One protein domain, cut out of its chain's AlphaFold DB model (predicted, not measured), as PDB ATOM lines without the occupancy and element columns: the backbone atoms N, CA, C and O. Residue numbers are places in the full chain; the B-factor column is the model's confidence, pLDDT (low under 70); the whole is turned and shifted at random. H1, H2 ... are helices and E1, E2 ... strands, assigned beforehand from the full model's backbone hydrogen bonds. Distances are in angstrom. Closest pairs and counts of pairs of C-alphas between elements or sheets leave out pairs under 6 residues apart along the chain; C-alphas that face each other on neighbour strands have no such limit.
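This is residues 2 to 9, 77 to 112 and 145 to 236 of the 236 residues of an uncharacterized protein of Dendrothele bispora (strain CBS 962.96) (UniProt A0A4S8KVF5). What shape is this? A small sheet of three short strands sits at one end of three long helices, H1, H4 and H5, set nearly side by side with their centres in a triangle, while helix H3 lies well away from this body on a wide open loop, residues 145 to 163 and 179 to 194. Short H2, residues 106 to 109, follows H1 after a tight link of 4 residues and lies off to the side near the end of H1 that is far from the sheet. What is it made of? The printed part has 136 residues with named elements in the order E1 E2 H1 H2 H3 E3 H4 H5, mostly helix, and its mixed sheet runs E1 E3 E2. How large is it? It is loose, with a radius of gyration of the C-alphas of 20.0 A, and flat, spanning 58 by 52 by 23 A.

Where are the strands? E1 is residues 3 to 5, beginning at C-alpha 3 (39.953, 9.008, 113.438); E3 is 195 to 197 and E2 is 79 to 81. Where are the helices? H1 is residues 83 to 101, 27.2 A long, H4 is 201 to 217, 26.2 A, and H5 is 219 to 232, 19.4 A, ending at C-alpha 232 (46.129, 21.170, 111.257). H3 is 164 to 178, 21.5 A, and H2 is 106 to 109.

How is the sheet paired? Inner strand E3 is antiparallel to E1, with N 5 and O 195 2.8 A apart, within hydrogen-bond range. E3 is parallel to E2, with N 196 and O 79 2.8 A apart, also within that range. How do the helices stand? H4 and H5 form a helical hairpin and touch, closest at the C-alphas of Lys 215 and Thr 222, 4.5 A, with a shallow tilt of 14 degrees, opposite ways. H1 touches H4 with residues 83 to 87 alone, closest at the C-alphas of Pro 83 and Trp 204, 6.3 A, with a shallow tilt of 10 degrees, the same way. H1 and H5 are only just apart, 8.3 A at the closest; H2 and H3 touch no helix. Are the helix backbones paired? O i to N i+4 pairs are within range in 14 of 15 for H1, 9 of 11 for H3, 7 of 13 for H4 and 8 of 10 for H5; H2 is too short for one.

Where is it cut? C-alphas 9 and 77 are 12.9 A apart across one cut, and C-alphas 112 and 145 are 17.6 A apart across the other. Which link is long? That from H3 to E3, 16 residues, is long. Where is confidence low? In this model 47 printed residues have a pLDDT under 70, among them 145 to 158 and 164 to 191.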
ATOM      1  N   PRO A   2      41.111   7.418 117.973       85.69
ATOM      2  CA  PRO A   2      41.634   7.644 116.628       85.69
ATOM      3  C   PRO A   2      40.547   7.859 115.567       85.69
ATOM      4  O   PRO A   2      39.479   7.243 115.619       85.69
ATOM      5  N   VAL A   3      40.849   8.678 114.560       88.69
ATOM      6  CA  VAL A   3      39.953   9.008 113.438       88.69
ATOM      7  C   VAL A   3      40.542   8.471 112.137       88.69
ATOM      8  O   VAL A   3      41.733   8.612 111.884       88.69
ATOM      9  N   SER A   4      39.721   7.843 111.290       90.38
ATOM     10  CA  SER A   4      40.141   7.344 109.972       90.38
ATOM     11  C   SER A   4      39.535   8.167 108.837       90.38
ATOM     12  O   SER A   4      38.317   8.280 108.728       90.38
ATOM     13  N   LEU A   5      40.397   8.687 107.968       88.81
ATOM     14  CA  LEU A   5      40.069   9.407 106.739       88.81
ATOM     15  C   LEU A   5      40.405   8.536 105.523       88.81
ATOM     16  O   LEU A   5      41.325   7.721 105.586       88.81
ATOM     17  N   TYR A   6      39.715   8.752 104.400       90.12
ATOM     18  CA  TYR A   6      39.914   7.997 103.155       90.12
ATOM     19  C   TYR A   6      40.185   8.946 101.970       90.12
ATOM     20  O   TYR A   6      39.258   9.275 101.231       90.12
ATOM     21  N   PRO A   7      41.428   9.448 101.800       83.44
ATOM     22  CA  PRO A   7      41.751  10.435 100.762       83.44
ATOM     23  C   PRO A   7      41.685   9.922  99.316       83.44
ATOM     24  O   PRO A   7      41.617  10.736  98.397       83.44
ATOM     25  N   ALA A   8      41.748   8.604  99.097       82.88
ATOM     26  CA  ALA A   8      41.777   7.997  97.768       82.88
ATOM     27  C   ALA A   8      40.811   6.807  97.661       82.88
ATOM     28  O   ALA A   8      40.780   5.932  98.523       82.88
ATOM     29  N   ASN A   9      40.055   6.742  96.559       78.81
ATOM     30  CA  ASN A   9      38.943   5.800  96.354       78.81
ATOM     31  C   ASN A   9      39.381   4.381  95.918       78.81
ATOM     32  O   ASN A   9      38.711   3.739  95.111       78.81
ATOM     33  N   HIS A  77      49.837   2.077 100.871       90.94
ATOM     34  CA  HIS A  77      49.671   1.562 102.230       90.94
ATOM     35  C   HIS A  77      48.658   2.417 102.999       90.94
ATOM     36  O   HIS A  77      48.519   3.613 102.746       90.94
ATOM     37  N   ALA A  78      47.954   1.813 103.960       93.12
ATOM     38  CA  ALA A  78      47.322   2.610 105.004       93.12
ATOM     39  C   ALA A  78      48.423   3.312 105.813       93.12
ATOM     40  O   ALA A  78      49.430   2.689 106.147       93.12
ATOM     41  N   LEU A  79      48.229   4.592 106.114       93.44
ATOM     42  CA  LEU A  79      49.128   5.379 106.950       93.44
ATOM     43  C   LEU A  79      48.484   5.571 108.327       93.44
ATOM     44  O   LEU A  79      47.296   5.880 108.406       93.44
ATOM     45  N   SER A  80      49.270   5.431 109.391       93.62
ATOM     46  CA  SER A  80      48.921   5.903 110.736       93.62
ATOM     47  C   SER A  80      49.866   7.045 111.105       93.62
ATOM     48  O   SER A  80      51.042   6.992 110.743       93.62
ATOM     49  N   LEU A  81      49.355   8.079 111.773       92.31
ATOM     50  CA  LEU A  81      50.128   9.223 112.261       92.31
ATOM     51  C   LEU A  81      49.691   9.575 113.681       92.31
ATOM     52  O   LEU A  81      48.500   9.787 113.922       92.31
ATOM     53  N   ARG A  82      50.650   9.712 114.598       92.94
ATOM     54  CA  ARG A  82      50.414  10.266 115.938       92.94
ATOM     55  C   ARG A  82      50.634  11.784 115.921       92.94
ATOM     56  O   ARG A  82      51.414  12.266 115.089       92.94
ATOM     57  N   PRO A  83      50.015  12.547 116.839       89.94
ATOM     58  CA  PRO A  83      50.317  13.971 116.998       89.94
ATOM     59  C   PRO A  83      51.816  14.210 117.253       89.94
ATOM     60  O   PRO A  83      52.389  15.132 116.673       89.94
ATOM     61  N   ASP A  84      52.488  13.333 118.009       88.62
ATOM     62  CA  ASP A  84      53.937  13.380 118.258       88.62
ATOM     63  C   ASP A  84      54.781  13.326 116.979       88.62
ATOM     64  O   ASP A  84      55.736  14.088 116.843       88.62
ATOM     65  N   ASP A  85      54.435  12.460 116.020       89.88
ATOM     66  CA  ASP A  85      55.212  12.285 114.782       89.88
ATOM     67  C   ASP A  85      55.206  13.571 113.938       89.88
ATOM     68  O   ASP A  85      56.217  13.953 113.338       89.88
ATOM     69  N   VAL A  86      54.066  14.270 113.942       90.12
ATOM     70  CA  VAL A  86      53.879  15.570 113.286       90.12
ATOM     71  C   VAL A  86      54.584  16.677 114.075       90.12
ATOM     72  O   VAL A  86      55.341  17.458 113.493       90.12
ATOM     73  N   TRP A  87      54.391  16.731 115.395       90.50
ATOM     74  CA  TRP A  87      54.954  17.768 116.262       90.50
ATOM     75  C   TRP A  87      56.486  17.718 116.336       90.50
ATOM     76  O   TRP A  87      57.132  18.759 116.234       90.50
ATOM     77  N   ILE A  88      57.095  16.530 116.404       86.31
ATOM     78  CA  ILE A  88      58.558  16.362 116.370       86.31
ATOM     79  C   ILE A  88      59.132  16.851 115.034       86.31
ATOM     80  O   ILE A  88      60.185  17.490 115.018       86.31
ATOM     81  N   CYS A  89      58.446  16.625 113.909       87.38
ATOM     82  CA  CYS A  89      58.903  17.127 112.610       87.38
ATOM     83  C   CYS A  89      58.757  18.653 112.478       87.38
ATOM     84  O   CYS A  89      59.644  19.288 111.904       87.38
ATOM     85  N   ILE A  90      57.710  19.249 113.061       87.06
ATOM     86  CA  ILE A  90      57.588  20.710 113.215       87.06
ATOM     87  C   ILE A  90      58.759  21.232 114.062       87.06
ATOM     88  O   ILE A  90      59.546  22.042 113.574       87.06
ATOM     89  N   LEU A  91      58.959  20.705 115.276       83.25
ATOM     90  CA  LEU A  91      60.064  21.096 116.160       83.25
ATOM     91  C   LEU A  91      61.449  20.926 115.518       83.25
ATOM     92  O   LEU A  91      62.333  21.735 115.779       83.25
ATOM     93  N   THR A  92      61.646  19.926 114.657       82.75
ATOM     94  CA  THR A  92      62.926  19.691 113.961       82.75
ATOM     95  C   THR A  92      63.240  20.798 112.952       82.75
ATOM     96  O   THR A  92      64.331  21.364 112.988       82.75
ATOM     97  N   GLN A  93      62.291  21.155 112.078       86.00
ATOM     98  CA  GLN A  93      62.494  22.249 111.112       86.00
ATOM     99  C   GLN A  93      62.648  23.593 111.824       86.00
ATOM    100  O   GLN A  93      63.535  24.390 111.515       86.00
ATOM    101  N   PHE A  94      61.823  23.794 112.847       82.75
ATOM    102  CA  PHE A  94      61.892  24.940 113.730       82.75
ATOM    103  C   PHE A  94      63.271  25.063 114.427       82.75
ATOM    104  O   PHE A  94      63.858  26.146 114.461       82.75
ATOM    105  N   ASN A  95      63.848  23.956 114.904       81.69
ATOM    106  CA  ASN A  95      65.171  23.926 115.529       81.69
ATOM    107  C   ASN A  95      66.305  24.306 114.560       81.69
ATOM    108  O   ASN A  95      67.183  25.086 114.939       81.69
ATOM    109  N   PHE A  96      66.297  23.803 113.319       83.94
ATOM    110  CA  PHE A  96      67.302  24.191 112.318       83.94
ATOM    111  C   PHE A  96      67.284  25.694 112.064       83.94
ATOM    112  O   PHE A  96      68.337  26.335 112.060       83.94
ATOM    113  N   PHE A  97      66.084  26.256 111.919       86.12
ATOM    114  CA  PHE A  97      65.909  27.690 111.788       86.12
ATOM    115  C   PHE A  97      66.549  28.452 112.975       86.12
ATOM    116  O   PHE A  97      67.362  29.357 112.755       86.12
ATOM    117  N   VAL A  98      66.223  28.073 114.220       75.44
ATOM    118  CA  VAL A  98      66.712  28.763 115.428       75.44
ATOM    119  C   VAL A  98      68.229  28.791 115.485       75.44
ATOM    120  O   VAL A  98      68.816  29.841 115.742       75.44
ATOM    121  N   ASN A  99      68.873  27.659 115.203       79.69
ATOM    122  CA  ASN A  99      70.329  27.572 115.202       79.69
ATOM    123  C   ASN A  99      70.965  28.466 114.128       79.69
ATOM    124  O   ASN A  99      72.007  29.067 114.384       79.69
ATOM    125  N   ALA A 100      70.333  28.609 112.959       85.88
ATOM    126  CA  ALA A 100      70.822  29.479 111.890       85.88
ATOM    127  C   ALA A 100      70.725  30.984 112.217       85.88
ATOM    128  O   ALA A 100      71.420  31.783 111.594       85.88
ATOM    129  N   ASN A 101      69.893  31.380 113.189       80.06
ATOM    130  CA  ASN A 101      69.586  32.787 113.483       80.06
ATOM    131  C   ASN A 101      69.819  33.181 114.953       80.06
ATOM    132  O   ASN A 101      69.439  34.275 115.360       80.06
ATOM    133  N   ALA A 102      70.468  32.322 115.744       77.56
ATOM    134  CA  ALA A 102      70.498  32.366 117.211       77.56
ATOM    135  C   ALA A 102      70.791  33.740 117.854       77.56
ATOM    136  O   ALA A 102      70.230  34.042 118.905       77.56
ATOM    137  N   GLU A 103      71.622  34.589 117.239       81.06
ATOM    138  CA  GLU A 103      71.918  35.938 117.751       81.06
ATOM    139  C   GLU A 103      70.779  36.946 117.519       81.06
ATOM    140  O   GLU A 103      70.453  37.715 118.421       81.06
ATOM    141  N   ALA A 104      70.104  36.901 116.363       80.12
ATOM    142  CA  ALA A 104      68.913  37.723 116.095       80.12
ATOM    143  C   ALA A 104      67.738  37.364 117.026       80.12
ATOM    144  O   ALA A 104      66.842  38.173 117.256       80.12
ATOM    145  N   LEU A 105      67.780  36.155 117.591       74.38
ATOM    146  CA  LEU A 105      66.804  35.589 118.520       74.38
ATOM    147  C   LEU A 105      67.312  35.564 119.969       74.38
ATOM    148  O   LEU A 105      66.690  34.944 120.831       74.38
ATOM    149  N   ARG A 106      68.454  36.189 120.277       77.88
ATOM    150  CA  ARG A 106      69.065  36.061 121.607       77.88
ATOM    151  C   ARG A 106      68.143  36.588 122.699       77.88
ATOM    152  O   ARG A 106      67.743  35.823 123.569       77.88
ATOM    153  N   SER A 107      67.730  37.852 122.588       75.44
ATOM    154  CA  SER A 107      66.830  38.568 123.520       75.44
ATOM    155  C   SER A 107      65.442  37.938 123.693       75.44
ATOM    156  O   SER A 107      64.651  38.358 124.534       75.44
ATOM    157  N   ILE A 108      65.149  36.949 122.862       67.44
ATOM    158  CA  ILE A 108      63.879  36.270 122.687       67.44
ATOM    159  C   ILE A 108      63.821  34.966 123.497       67.44
ATOM    160  O   ILE A 108      62.738  34.611 123.976       67.44
ATOM    161  N   PHE A 109      64.970  34.296 123.648       64.19
ATOM    162  CA  PHE A 109      65.146  33.046 124.394       64.19
ATOM    163  C   PHE A 109      65.924  33.251 125.701       64.19
ATOM    164  O   PHE A 109      65.623  32.607 126.697       64.19
ATOM    165  N   VAL A 110      66.950  34.114 125.708       67.50
ATOM    166  CA  VAL A 110      67.887  34.254 126.832       67.50
ATOM    167  C   VAL A 110      68.324  35.700 127.078       67.50
ATOM    168  O   VAL A 110      68.759  36.424 126.186       67.50
ATOM    169  N   SER A 111      68.318  36.108 128.346       70.38
ATOM    170  CA  SER A 111      68.731  37.455 128.776       70.38
ATOM    171  C   SER A 111      70.250  37.641 128.919       70.38
ATOM    172  O   SER A 111      70.683  38.622 129.519       70.38
ATOM    173  N   HIS A 112      71.069  36.691 128.450       67.12
ATOM    174  CA  HIS A 112      72.525  36.702 128.625       67.12
ATOM    175  C   HIS A 112      73.270  36.687 127.284       67.12
ATOM    176  O   HIS A 112      72.805  36.119 126.293       67.12
ATOM    177  N   ASN A 145      61.481  34.472 116.020       31.30
ATOM    178  CA  ASN A 145      61.644  35.533 114.866       31.30
ATOM    179  C   ASN A 145      62.250  35.208 113.396       31.30
ATOM    180  O   ASN A 145      63.387  34.765 113.374       31.30
ATOM    181  N   ILE A 146      61.646  35.517 112.180       38.06
ATOM    182  CA  ILE A 146      62.273  35.509 110.753       38.06
ATOM    183  C   ILE A 146      61.484  36.078 109.479       38.06
ATOM    184  O   ILE A 146      60.329  36.403 109.666       38.06
ATOM    185  N   ASN A 147      62.108  36.155 108.243       32.78
ATOM    186  CA  ASN A 147      61.780  36.025 106.730       32.78
ATOM    187  C   ASN A 147      60.331  36.081 106.052       32.78
ATOM    188  O   ASN A 147      59.373  36.117 106.793       32.78
ATOM    189  N   ASP A 148      59.983  35.973 104.722       41.88
ATOM    190  CA  ASP A 148      60.566  36.297 103.359       41.88
ATOM    191  C   ASP A 148      59.597  36.280 102.068       41.88
ATOM    192  O   ASP A 148      59.109  37.358 101.725       41.88
ATOM    193  N   PRO A 149      59.295  35.197 101.269       39.03
ATOM    194  CA  PRO A 149      59.364  35.269  99.762       39.03
ATOM    195  C   PRO A 149      58.193  34.810  98.792       39.03
ATOM    196  O   PRO A 149      57.574  33.762  98.977       39.03
ATOM    197  N   SER A 150      58.001  35.479  97.615       32.22
ATOM    198  CA  SER A 150      57.511  34.955  96.274       32.22
ATOM    199  C   SER A 150      57.842  35.964  95.119       32.22
ATOM    200  O   SER A 150      58.033  37.131  95.430       32.22
ATOM    201  N   MET A 151      58.028  35.710  93.800       50.09
ATOM    202  CA  MET A 151      57.314  34.970  92.721       50.09
ATOM    203  C   MET A 151      58.245  34.695  91.492       50.09
ATOM    204  O   MET A 151      59.361  35.202  91.437       50.09
ATOM    205  N   THR A 152      57.798  33.940  90.467       41.22
ATOM    206  CA  THR A 152      58.714  33.021  89.740       41.22
ATOM    207  C   THR A 152      58.787  33.031  88.187       41.22
ATOM    208  O   THR A 152      59.499  32.196  87.631       41.22
ATOM    209  N   GLY A 153      58.078  33.899  87.439       37.38
ATOM    210  CA  GLY A 153      57.728  33.600  86.011       37.38
ATOM    211  C   GLY A 153      58.102  34.622  84.960       37.38
ATOM    212  O   GLY A 153      57.882  34.423  83.770       37.38
ATOM    213  N   TRP A 154      58.781  35.657  85.417       53.62
ATOM    214  CA  TRP A 154      59.781  36.382  84.649       53.62
ATOM    215  C   TRP A 154      60.940  35.466  84.156       53.62
ATOM    216  O   TRP A 154      61.745  35.881  83.330       53.62
ATOM    217  N   ILE A 155      61.020  34.206  84.622       40.69
ATOM    218  CA  ILE A 155      62.261  33.414  84.707       40.69
ATOM    219  C   ILE A 155      62.364  32.241  83.688       40.69
ATOM    220  O   ILE A 155      63.153  31.327  83.899       40.69
ATOM    221  N   ILE A 156      61.615  32.219  82.569       49.56
ATOM    222  CA  ILE A 156      61.837  31.222  81.481       49.56
ATOM    223  C   ILE A 156      62.520  31.819  80.239       49.56
ATOM    224  O   ILE A 156      61.853  32.464  79.426       49.56
ATOM    225  N   PRO A 157      63.824  31.549  80.031       52.66
ATOM    226  CA  PRO A 157      64.511  31.775  78.759       52.66
ATOM    227  C   PRO A 157      64.259  30.685  77.699       52.66
ATOM    228  O   PRO A 157      63.966  29.529  78.005       52.66
ATOM    229  N   LYS A 158      64.425  31.071  76.425       57.66
ATOM    230  CA  LYS A 158      64.453  30.201  75.231       57.66
ATOM    231  C   LYS A 158      65.351  30.846  74.161       57.66
ATOM    232  O   LYS A 158      64.878  31.670  73.380       57.66
ATOM    233  N   PHE A 159      66.641  30.521  74.147       75.06
ATOM    234  CA  PHE A 159      67.661  31.151  73.292       75.06
ATOM    235  C   PHE A 159      68.366  30.129  72.382       75.06
ATOM    236  O   PHE A 159      68.232  28.922  72.565       75.06
ATOM    237  N   SER A 160      69.147  30.596  71.401       63.41
ATOM    238  CA  SER A 160      69.847  29.730  70.431       63.41
ATOM    239  C   SER A 160      70.966  28.862  71.027       63.41
ATOM    240  O   SER A 160      71.430  27.936  70.367       63.41
ATOM    241  N   THR A 161      71.388  29.142  72.260       79.69
ATOM    242  CA  THR A 161      72.360  28.355  73.038       79.69
ATOM    243  C   THR A 161      71.715  27.488  74.125       79.69
ATOM    244  O   THR A 161      72.424  26.752  74.804       79.69
ATOM    245  N   THR A 162      70.394  27.570  74.319       80.06
ATOM    246  CA  THR A 162      69.673  26.892  75.408       80.06
ATOM    247  C   THR A 162      69.702  25.372  75.221       80.06
ATOM    248  O   THR A 162      69.144  24.838  74.263       80.06
ATOM    249  N   THR A 163      70.336  24.670  76.159       73.81
ATOM    250  CA  THR A 163      70.421  23.205  76.203       73.81
ATOM    251  C   THR A 163      69.193  22.584  76.874       73.81
ATOM    252  O   THR A 163      68.361  23.280  77.457       73.81
ATOM    253  N   LEU A 164      69.078  21.251  76.846       58.38
ATOM    254  CA  LEU A 164      67.981  20.539  77.514       58.38
ATOM    255  C   LEU A 164      67.926  20.832  79.028       58.38
ATOM    256  O   LEU A 164      66.838  20.993  79.575       58.38
ATOM    257  N   ASN A 165      69.085  20.963  79.682       59.69
ATOM    258  CA  ASN A 165      69.161  21.314  81.102       59.69
ATOM    259  C   ASN A 165      68.631  22.730  81.347       59.69
ATOM    260  O   ASN A 165      67.853  22.934  82.276       59.69
ATOM    261  N   ASP A 166      68.982  23.685  80.481       64.06
ATOM    262  CA  ASP A 166      68.482  25.058  80.572       64.06
ATOM    263  C   ASP A 166      66.962  25.103  80.369       64.06
ATOM    264  O   ASP A 166      66.270  25.776  81.131       64.06
ATOM    265  N   VAL A 167      66.413  24.342  79.408       51.72
ATOM    266  CA  VAL A 167      64.953  24.211  79.224       51.72
ATOM    267  C   VAL A 167      64.287  23.644  80.479       51.72
ATOM    268  O   VAL A 167      63.261  24.174  80.890       51.72
ATOM    269  N   VAL A 168      64.855  22.618  81.120       53.66
ATOM    270  CA  VAL A 168      64.277  21.994  82.329       53.66
ATOM    271  C   VAL A 168      64.341  22.921  83.545       53.66
ATOM    272  O   VAL A 168      63.319  23.114  84.207       53.66
ATOM    273  N   VAL A 169      65.503  23.530  83.818       49.03
ATOM    274  CA  VAL A 169      65.682  24.519  84.899       49.03
ATOM    275  C   VAL A 169      64.700  25.672  84.721       49.03
ATOM    276  O   VAL A 169      64.036  26.070  85.676       49.03
ATOM    277  N   SER A 170      64.531  26.135  83.481       48.38
ATOM    278  CA  SER A 170      63.502  27.108  83.122       48.38
ATOM    279  C   SER A 170      62.099  26.574  83.437       48.38
ATOM    280  O   SER A 170      61.376  27.193  84.212       48.38
ATOM    281  N   SER A 171      61.694  25.429  82.872       46.47
ATOM    282  CA  SER A 171      60.324  24.887  82.926       46.47
ATOM    283  C   SER A 171      59.701  24.867  84.326       46.47
ATOM    284  O   SER A 171      58.531  25.226  84.468       46.47
ATOM    285  N   VAL A 172      60.477  24.527  85.358       47.12
ATOM    286  CA  VAL A 172      60.023  24.524  86.763       47.12
ATOM    287  C   VAL A 172      59.589  25.919  87.243       47.12
ATOM    288  O   VAL A 172      58.623  26.056  87.999       47.12
ATOM    289  N   LEU A 173      60.263  26.975  86.785       52.00
ATOM    290  CA  LEU A 173      60.100  28.337  87.292       52.00
ATOM    291  C   LEU A 173      58.781  28.972  86.799       52.00
ATOM    292  O   LEU A 173      57.973  29.404  87.622       52.00
ATOM    293  N   MET A 174      58.441  28.907  85.503       47.12
ATOM    294  CA  MET A 174      57.121  29.393  85.031       47.12
ATOM    295  C   MET A 174      55.953  28.614  85.647       47.12
ATOM    296  O   MET A 174      54.936  29.225  85.984       47.12
ATOM    297  N   MET A 175      56.098  27.301  85.872       51.66
ATOM    298  CA  MET A 175      55.075  26.499  86.561       51.66
ATOM    299  C   MET A 175      54.826  26.998  87.992       51.66
ATOM    300  O   MET A 175      53.675  27.182  88.384       51.66
ATOM    301  N   SER A 176      55.888  27.327  88.737       41.16
ATOM    302  CA  SER A 176      55.800  27.948  90.072       41.16
ATOM    303  C   SER A 176      55.059  29.301  90.073       41.16
ATOM    304  O   SER A 176      54.536  29.735  91.100       41.16
ATOM    305  N   THR A 177      54.938  29.942  88.908       46.59
ATOM    306  CA  THR A 177      54.323  31.272  88.741       46.59
ATOM    307  C   THR A 177      52.866  31.200  88.348       46.59
ATOM    308  O   THR A 177      52.021  31.886  88.915       46.59
ATOM    309  N   MET A 178      52.566  30.378  87.343       42.38
ATOM    310  CA  MET A 178      51.233  30.314  86.750       42.38
ATOM    311  C   MET A 178      50.283  29.415  87.559       42.38
ATOM    312  O   MET A 178      49.129  29.247  87.177       42.38
ATOM    313  N   LYS A 179      50.727  28.918  88.726       43.78
ATOM    314  CA  LYS A 179      49.944  28.112  89.681       43.78
ATOM    315  C   LYS A 179      48.663  28.775  90.213       43.78
ATOM    316  O   LYS A 179      47.801  28.075  90.721       43.78
ATOM    317  N   GLN A 180      48.531  30.102  90.111       38.78
ATOM    318  CA  GLN A 180      47.283  30.821  90.432       38.78
ATOM    319  C   GLN A 180      46.244  30.773  89.291       38.78
ATOM    320  O   GLN A 180      45.116  31.218  89.470       38.78
ATOM    321  N   TYR A 181      46.617  30.243  88.120       38.66
ATOM    322  CA  TYR A 181      45.799  30.243  86.901       38.66
ATOM    323  C   TYR A 181      45.606  28.845  86.291       38.66
ATOM    324  O   TYR A 181      44.678  28.653  85.509       38.66
ATOM    325  N   PHE A 182      46.442  27.865  86.650       34.22
ATOM    326  CA  PHE A 182      46.373  26.493  86.140       34.22
ATOM    327  C   PHE A 182      46.672  25.458  87.229       34.22
ATOM    328  O   PHE A 182      47.555  25.657  88.064       34.22
ATOM    329  N   SER A 183      45.979  24.319  87.158       35.44
ATOM    330  CA  SER A 183      46.330  23.099  87.889       35.44
ATOM    331  C   SER A 183      47.084  22.146  86.964       35.44
ATOM    332  O   SER A 183      46.722  22.001  85.795       35.44
ATOM    333  N   TYR A 184      48.115  21.485  87.487       38.91
ATOM    334  CA  TYR A 184      48.925  20.506  86.764       38.91
ATOM    335  C   TYR A 184      48.906  19.185  87.536       38.91
ATOM    336  O   TYR A 184      49.124  19.165  88.746       38.91
ATOM    337  N   THR A 185      48.641  18.070  86.855       36.62
ATOM    338  CA  THR A 185      48.532  16.749  87.491       36.62
ATOM    339  C   THR A 185      49.156  15.691  86.593       36.62
ATOM    340  O   THR A 185      48.871  15.641  85.399       36.62
ATOM    341  N   PHE A 186      50.004  14.847  87.178       33.53
ATOM    342  CA  PHE A 186      50.525  13.642  86.541       33.53
ATOM    343  C   PHE A 186      49.796  12.440  87.141       33.53
ATOM    344  O   PHE A 186      49.908  12.205  88.344       33.53
ATOM    345  N   GLU A 187      49.081  11.667  86.322       40.75
ATOM    346  CA  GLU A 187      48.513  10.386  86.755       40.75
ATOM    347  C   GLU A 187      49.610   9.318  86.848       40.75
ATOM    348  O   GLU A 187      49.743   8.432  86.007       40.75
ATOM    349  N   MET A 188      50.391   9.379  87.924       45.97
ATOM    350  CA  MET A 188      50.810   8.136  88.562       45.97
ATOM    351  C   MET A 188      49.649   7.680  89.442       45.97
ATOM    352  O   MET A 188      49.077   8.493  90.169       45.97
ATOM    353  N   THR A 189      49.294   6.393  89.406       50.72
ATOM    354  CA  THR A 189      48.334   5.834  90.363       50.72
ATOM    355  C   THR A 189      49.005   5.792  91.731       50.72
ATOM    356  O   THR A 189      49.635   4.801  92.098       50.72
ATOM    357  N   CYS A 190      48.915   6.897  92.459       64.88
ATOM    358  CA  CYS A 190      49.490   7.107  93.776       64.88
ATOM    359  C   CYS A 190      48.488   7.905  94.612       64.88
ATOM    360  O   CYS A 190      47.725   8.720  94.096       64.88
ATOM    361  N   GLY A 191      48.455   7.628  95.906       68.56
ATOM    362  CA  GLY A 191      47.403   8.095  96.796       68.56
ATOM    363  C   GLY A 191      47.351   7.208  98.024       68.56
ATOM    364  O   GLY A 191      47.537   5.996  97.920       68.56
ATOM    365  N   ILE A 192      47.111   7.811  99.187       85.31
ATOM    366  CA  ILE A 192      47.013   7.091 100.457       85.31
ATOM    367  C   ILE A 192      45.541   6.671 100.639       85.31
ATOM    368  O   ILE A 192      44.693   7.549 100.794       85.31
ATOM    369  N   PRO A 193      45.208   5.365 100.627       88.06
ATOM    370  CA  PRO A 193      43.831   4.856 100.742       88.06
ATOM    371  C   PRO A 193      43.125   5.262 102.026       88.06
ATOM    372  O   PRO A 193      41.930   5.539 102.042       88.06
ATOM    373  N   LYS A 194      43.888   5.230 103.118       92.12
ATOM    374  CA  LYS A 194      43.417   5.416 104.479       92.12
ATOM    375  C   LYS A 194      44.509   6.122 105.268       92.12
ATOM    376  O   LYS A 194      45.638   5.634 105.301       92.12
ATOM    377  N   VAL A 195      44.154   7.220 105.921       91.62
ATOM    378  CA  VAL A 195      44.977   7.873 106.944       91.62
ATOM    379  C   VAL A 195      44.256   7.713 108.275       91.62
ATOM    380  O   VAL A 195      43.124   8.167 108.413       91.62
ATOM    381  N   THR A 196      44.892   7.066 109.243       93.62
ATOM    382  CA  THR A 196      44.463   7.095 110.643       93.62
ATOM    383  C   THR A 196      45.229   8.209 111.352       93.62
ATOM    384  O   THR A 196      46.458   8.235 111.307       93.62
ATOM    385  N   LEU A 197      44.510   9.117 112.005       92.25
ATOM    386  CA  LEU A 197      45.066  10.037 112.993       92.25
ATOM    387  C   LEU A 197      44.860   9.406 114.370       92.25
ATOM    388  O   LEU A 197      43.725   9.110 114.750       92.25
ATOM    389  N   GLU A 198      45.950   9.142 115.079       91.00
ATOM    390  CA  GLU A 198      45.940   8.558 116.423       91.00
ATOM    391  C   GLU A 198      45.765   9.627 117.515       91.00
ATOM    392  O   GLU A 198      45.687  10.820 117.226       91.00
ATOM    393  N   GLY A 199      45.657   9.187 118.771       88.88
ATOM    394  CA  GLY A 199      45.381  10.055 119.920       88.88
ATOM    395  C   GLY A 199      43.899  10.411 120.107       88.88
ATOM    396  O   GLY A 199      42.972   9.665 119.753       88.88
ATOM    397  N   GLU A 200      43.678  11.560 120.725       89.38
ATOM    398  CA  GLU A 200      42.396  12.202 120.998       89.38
ATOM    399  C   GLU A 200      42.304  13.529 120.224       89.38
ATOM    400  O   GLU A 200      43.312  14.158 119.916       89.38
ATOM    401  N   LYS A 201      41.083  14.013 119.948       88.12
ATOM    402  CA  LYS A 201      40.869  15.338 119.327       88.12
ATOM    403  C   LYS A 201      41.582  16.459 120.102       88.12
ATOM    404  O   LYS A 201      42.148  17.354 119.485       88.12
ATOM    405  N   ALA A 202      41.608  16.360 121.434       88.75
ATOM    406  CA  ALA A 202      42.291  17.310 122.307       88.75
ATOM    407  C   ALA A 202      43.805  17.413 122.031       88.75
ATOM    408  O   ALA A 202      44.355  18.505 122.133       88.75
ATOM    409  N   ASP A 203      44.466  16.323 121.620       89.38
ATOM    410  CA  ASP A 203      45.902  16.331 121.303       89.38
ATOM    411  C   ASP A 203      46.178  17.119 120.010       89.38
ATOM    412  O   ASP A 203      47.160  17.853 119.906       89.38
ATOM    413  N   TRP A 204      45.281  17.009 119.024       91.25
ATOM    414  CA  TRP A 204      45.356  17.766 117.770       91.25
ATOM    415  C   TRP A 204      44.952  19.235 117.954       91.25
ATOM    416  O   TRP A 204      45.544  20.109 117.319       91.25
ATOM    417  N   GLU A 205      44.013  19.526 118.861       89.75
ATOM    418  CA  GLU A 205      43.663  20.894 119.267       89.75
ATOM    419  C   GLU A 205      44.800  21.572 120.054       89.75
ATOM    420  O   GLU A 205      45.085  22.745 119.810       89.75
ATOM    421  N   ASP A 206      45.508  20.845 120.923       87.38
ATOM    422  CA  ASP A 206      46.713  21.329 121.611       87.38
ATOM    423  C   ASP A 206      47.884  21.534 120.632       87.38
ATOM    424  O   ASP A 206      48.547  22.569 120.672       87.38
ATOM    425  N   LEU A 207      48.099  20.629 119.671       88.12
ATOM    426  CA  LEU A 207      49.082  20.815 118.590       88.12
ATOM    427  C   LEU A 207      48.754  22.068 117.749       88.12
ATOM    428  O   LEU A 207      49.641  22.881 117.468       88.12
ATOM    429  N   LEU A 208      47.478  22.280 117.407       90.00
ATOM    430  CA  LEU A 208      47.010  23.493 116.728       90.00
ATOM    431  C   LEU A 208      47.219  24.756 117.582       90.00
ATOM    432  O   LEU A 208      47.614  25.787 117.041       90.00
ATOM    433  N   ALA A 209      47.009  24.688 118.898       88.69
ATOM    434  CA  ALA A 209      47.268  25.800 119.813       88.69
ATOM    435  C   ALA A 209      48.770  26.106 119.951       88.69
ATOM    436  O   ALA A 209      49.162  27.274 119.950       88.69
ATOM    437  N   ARG A 210      49.634  25.084 119.999       86.81
ATOM    438  CA  ARG A 210      51.097  25.243 120.067       86.81
ATOM    439  C   ARG A 210      51.651  25.988 118.859       86.81
ATOM    440  O   ARG A 210      52.456  26.900 119.035       86.81
ATOM    441  N   ILE A 211      51.201  25.668 117.640       92.19
ATOM    442  CA  ILE A 211      51.702  26.373 116.450       92.19
ATOM    443  C   ILE A 211      51.278  27.845 116.384       92.19
ATOM    444  O   ILE A 211      51.923  28.607 115.674       92.19
ATOM    445  N   GLU A 212      50.254  28.297 117.121       90.75
ATOM    446  CA  GLU A 212      49.900  29.727 117.173       90.75
ATOM    447  C   GLU A 212      51.073  30.576 117.695       90.75
ATOM    448  O   GLU A 212      51.253  31.711 117.242       90.75
ATOM    449  N   ARG A 213      51.920  30.003 118.565       86.25
ATOM    450  CA  ARG A 213      53.125  30.662 119.089       86.25
ATOM    451  C   ARG A 213      54.190  30.894 118.024       86.25
ATOM    452  O   ARG A 213      54.971  31.826 118.180       86.25
ATOM    453  N   LEU A 214      54.157  30.180 116.888       88.94
ATOM    454  CA  LEU A 214      55.006  30.467 115.722       88.94
ATOM    455  C   LEU A 214      54.821  31.907 115.195       88.94
ATOM    456  O   LEU A 214      55.756  32.468 114.639       88.94
ATOM    457  N   LYS A 215      53.686  32.578 115.441       90.44
ATOM    458  CA  LYS A 215      53.534  34.005 115.087       90.44
ATOM    459  C   LYS A 215      54.304  34.967 115.981       90.44
ATOM    460  O   LYS A 215      54.649  36.062 115.548       90.44
ATOM    461  N   GLU A 216      54.597  34.575 117.220       87.00
ATOM    462  CA  GLU A 216      55.525  35.340 118.054       87.00
ATOM    463  C   GLU A 216      56.910  35.402 117.365       87.00
ATOM    464  O   GLU A 216      57.692  36.320 117.606       87.00
ATOM    465  N   PHE A 217      57.193  34.464 116.448       85.75
ATOM    466  CA  PHE A 217      58.395  34.424 115.630       85.75
ATOM    467  C   PHE A 217      58.332  35.250 114.340       85.75
ATOM    468  O   PHE A 217      59.043  34.925 113.390       85.75
ATOM    469  N   GLY A 218      57.594  36.355 114.299       87.88
ATOM    470  CA  GLY A 218      57.693  37.270 113.161       87.88
ATOM    471  C   GLY A 218      57.304  36.603 111.837       87.88
ATOM    472  O   GLY A 218      56.540  35.641 111.821       87.88
ATOM    473  N   GLU A 219      57.782  37.143 110.725       92.88
ATOM    474  CA  GLU A 219      57.180  36.972 109.402       92.88
ATOM    475  C   GLU A 219      57.185  35.520 108.857       92.88
ATOM    476  O   GLU A 219      56.122  35.043 108.480       92.88
ATOM    477  N   GLU A 220      58.263  34.734 108.908       92.44
ATOM    478  CA  GLU A 220      58.322  33.424 108.226       92.44
ATOM    479  C   GLU A 220      57.660  32.290 109.011       92.44
ATOM    480  O   GLU A 220      56.932  31.524 108.407       92.44
ATOM    481  N   PRO A 221      57.783  32.134 110.337       91.25
ATOM    482  CA  PRO A 221      57.005  31.163 111.076       91.25
ATOM    483  C   PRO A 221      55.591  31.697 111.300       91.25
ATOM    484  O   PRO A 221      54.723  30.886 111.588       91.25
ATOM    485  N   THR A 222      55.308  32.986 111.037       94.50
ATOM    486  CA  THR A 222      53.954  33.453 110.690       94.50
ATOM    487  C   THR A 222      53.513  32.924 109.320       94.50
ATOM    488  O   THR A 222      52.405  32.403 109.227       94.50
ATOM    489  N   LEU A 223      54.326  32.984 108.258       95.06
ATOM    490  CA  LEU A 223      54.004  32.430 106.930       95.06
ATOM    491  C   LEU A 223      53.831  30.902 106.984       95.06
ATOM    492  O   LEU A 223      52.818  30.377 106.532       95.06
ATOM    493  N   TRP A 224      54.750  30.184 107.617       95.62
ATOM    494  CA  TRP A 224      54.708  28.747 107.850       95.62
ATOM    495  C   TRP A 224      53.594  28.352 108.825       95.62
ATOM    496  O   TRP A 224      52.923  27.361 108.564       95.62
ATOM    497  N   TYR A 225      53.266  29.147 109.851       95.19
ATOM    498  CA  TYR A 225      51.999  29.008 110.591       95.19
ATOM    499  C   TYR A 225      50.791  29.173 109.662       95.19
ATOM    500  O   TYR A 225      49.878  28.355 109.709       95.19
ATOM    501  N   ASN A 226      50.783  30.173 108.776       95.38
ATOM    502  CA  ASN A 226      49.694  30.393 107.822       95.38
ATOM    503  C   ASN A 226      49.573  29.234 106.809       95.38
ATOM    504  O   ASN A 226      48.487  29.016 106.273       95.38
ATOM    505  N   LEU A 227      50.642  28.457 106.587       94.50
ATOM    506  CA  LEU A 227      50.637  27.204 105.820       94.50
ATOM    507  C   LEU A 227      50.212  25.984 106.666       94.50
ATOM    508  O   LEU A 227      49.407  25.178 106.204       94.50
ATOM    509  N   LEU A 228      50.712  25.844 107.899       92.56
ATOM    510  CA  LEU A 228      50.436  24.724 108.809       92.56
ATOM    511  C   LEU A 228      49.005  24.757 109.360       92.56
ATOM    512  O   LEU A 228      48.309  23.742 109.352       92.56
ATOM    513  N   ARG A 229      48.545  25.917 109.831       94.56
ATOM    514  CA  ARG A 229      47.240  26.113 110.470       94.56
ATOM    515  C   ARG A 229      46.067  25.583 109.635       94.56
ATOM    516  O   ARG A 229      45.331  24.758 110.168       94.56
ATOM    517  N   PRO A 230      45.875  25.949 108.349       93.81
ATOM    518  CA  PRO A 230      44.754  25.439 107.549       93.81
ATOM    519  C   PRO A 230      44.847  23.940 107.214       93.81
ATOM    520  O   PRO A 230      43.882  23.390 106.674       93.81
ATOM    521  N   ILE A 231      45.976  23.284 107.509       90.06
ATOM    522  CA  ILE A 231      46.142  21.827 107.448       90.06
ATOM    523  C   ILE A 231      45.748  21.221 108.802       90.06
ATOM    524  O   ILE A 231      44.855  20.380 108.854       90.06
ATOM    525  N   LEU A 232      46.342  21.695 109.901       88.75
ATOM    526  CA  LEU A 232      46.129  21.170 111.257       88.75
ATOM    527  C   LEU A 232      44.709  21.418 111.791       88.75
ATOM    528  O   LEU A 232      44.157  20.557 112.466       88.75
ATOM    529  N   THR A 233      44.049  22.514 111.397       89.81
ATOM    530  CA  THR A 233      42.616  22.744 111.679       89.81
ATOM    531  C   THR A 233      41.706  21.651 111.090       89.81
ATOM    532  O   THR A 233      40.563  21.535 111.508       89.81
ATOM    533  N   ARG A 234      42.184  20.819 110.149       84.50
ATOM    534  CA  ARG A 234      41.426  19.681 109.584       84.50
ATOM    535  C   ARG A 234      41.613  18.366 110.353       84.50
ATOM    536  O   ARG A 234      40.977  17.379 109.997       84.50
ATOM    537  N   ALA A 235      42.501  18.341 111.346       76.25
ATOM    538  CA  ALA A 235      42.694  17.216 112.265       76.25
ATOM    539  C   ALA A 235      41.867  17.359 113.562       76.25
ATOM    540  O   ALA A 235      41.862  16.445 114.381       76.25
ATOM    541  N   CYS A 236      41.188  18.501 113.733       72.75
ATOM    542  CA  CYS A 236      40.378  18.862 114.895       72.75
ATOM    543  C   CYS A 236      38.884  18.651 114.608       72.75
ATOM    544  O   CYS A 236      38.211  18.042 115.468       72.75
TER     545      CYS A 236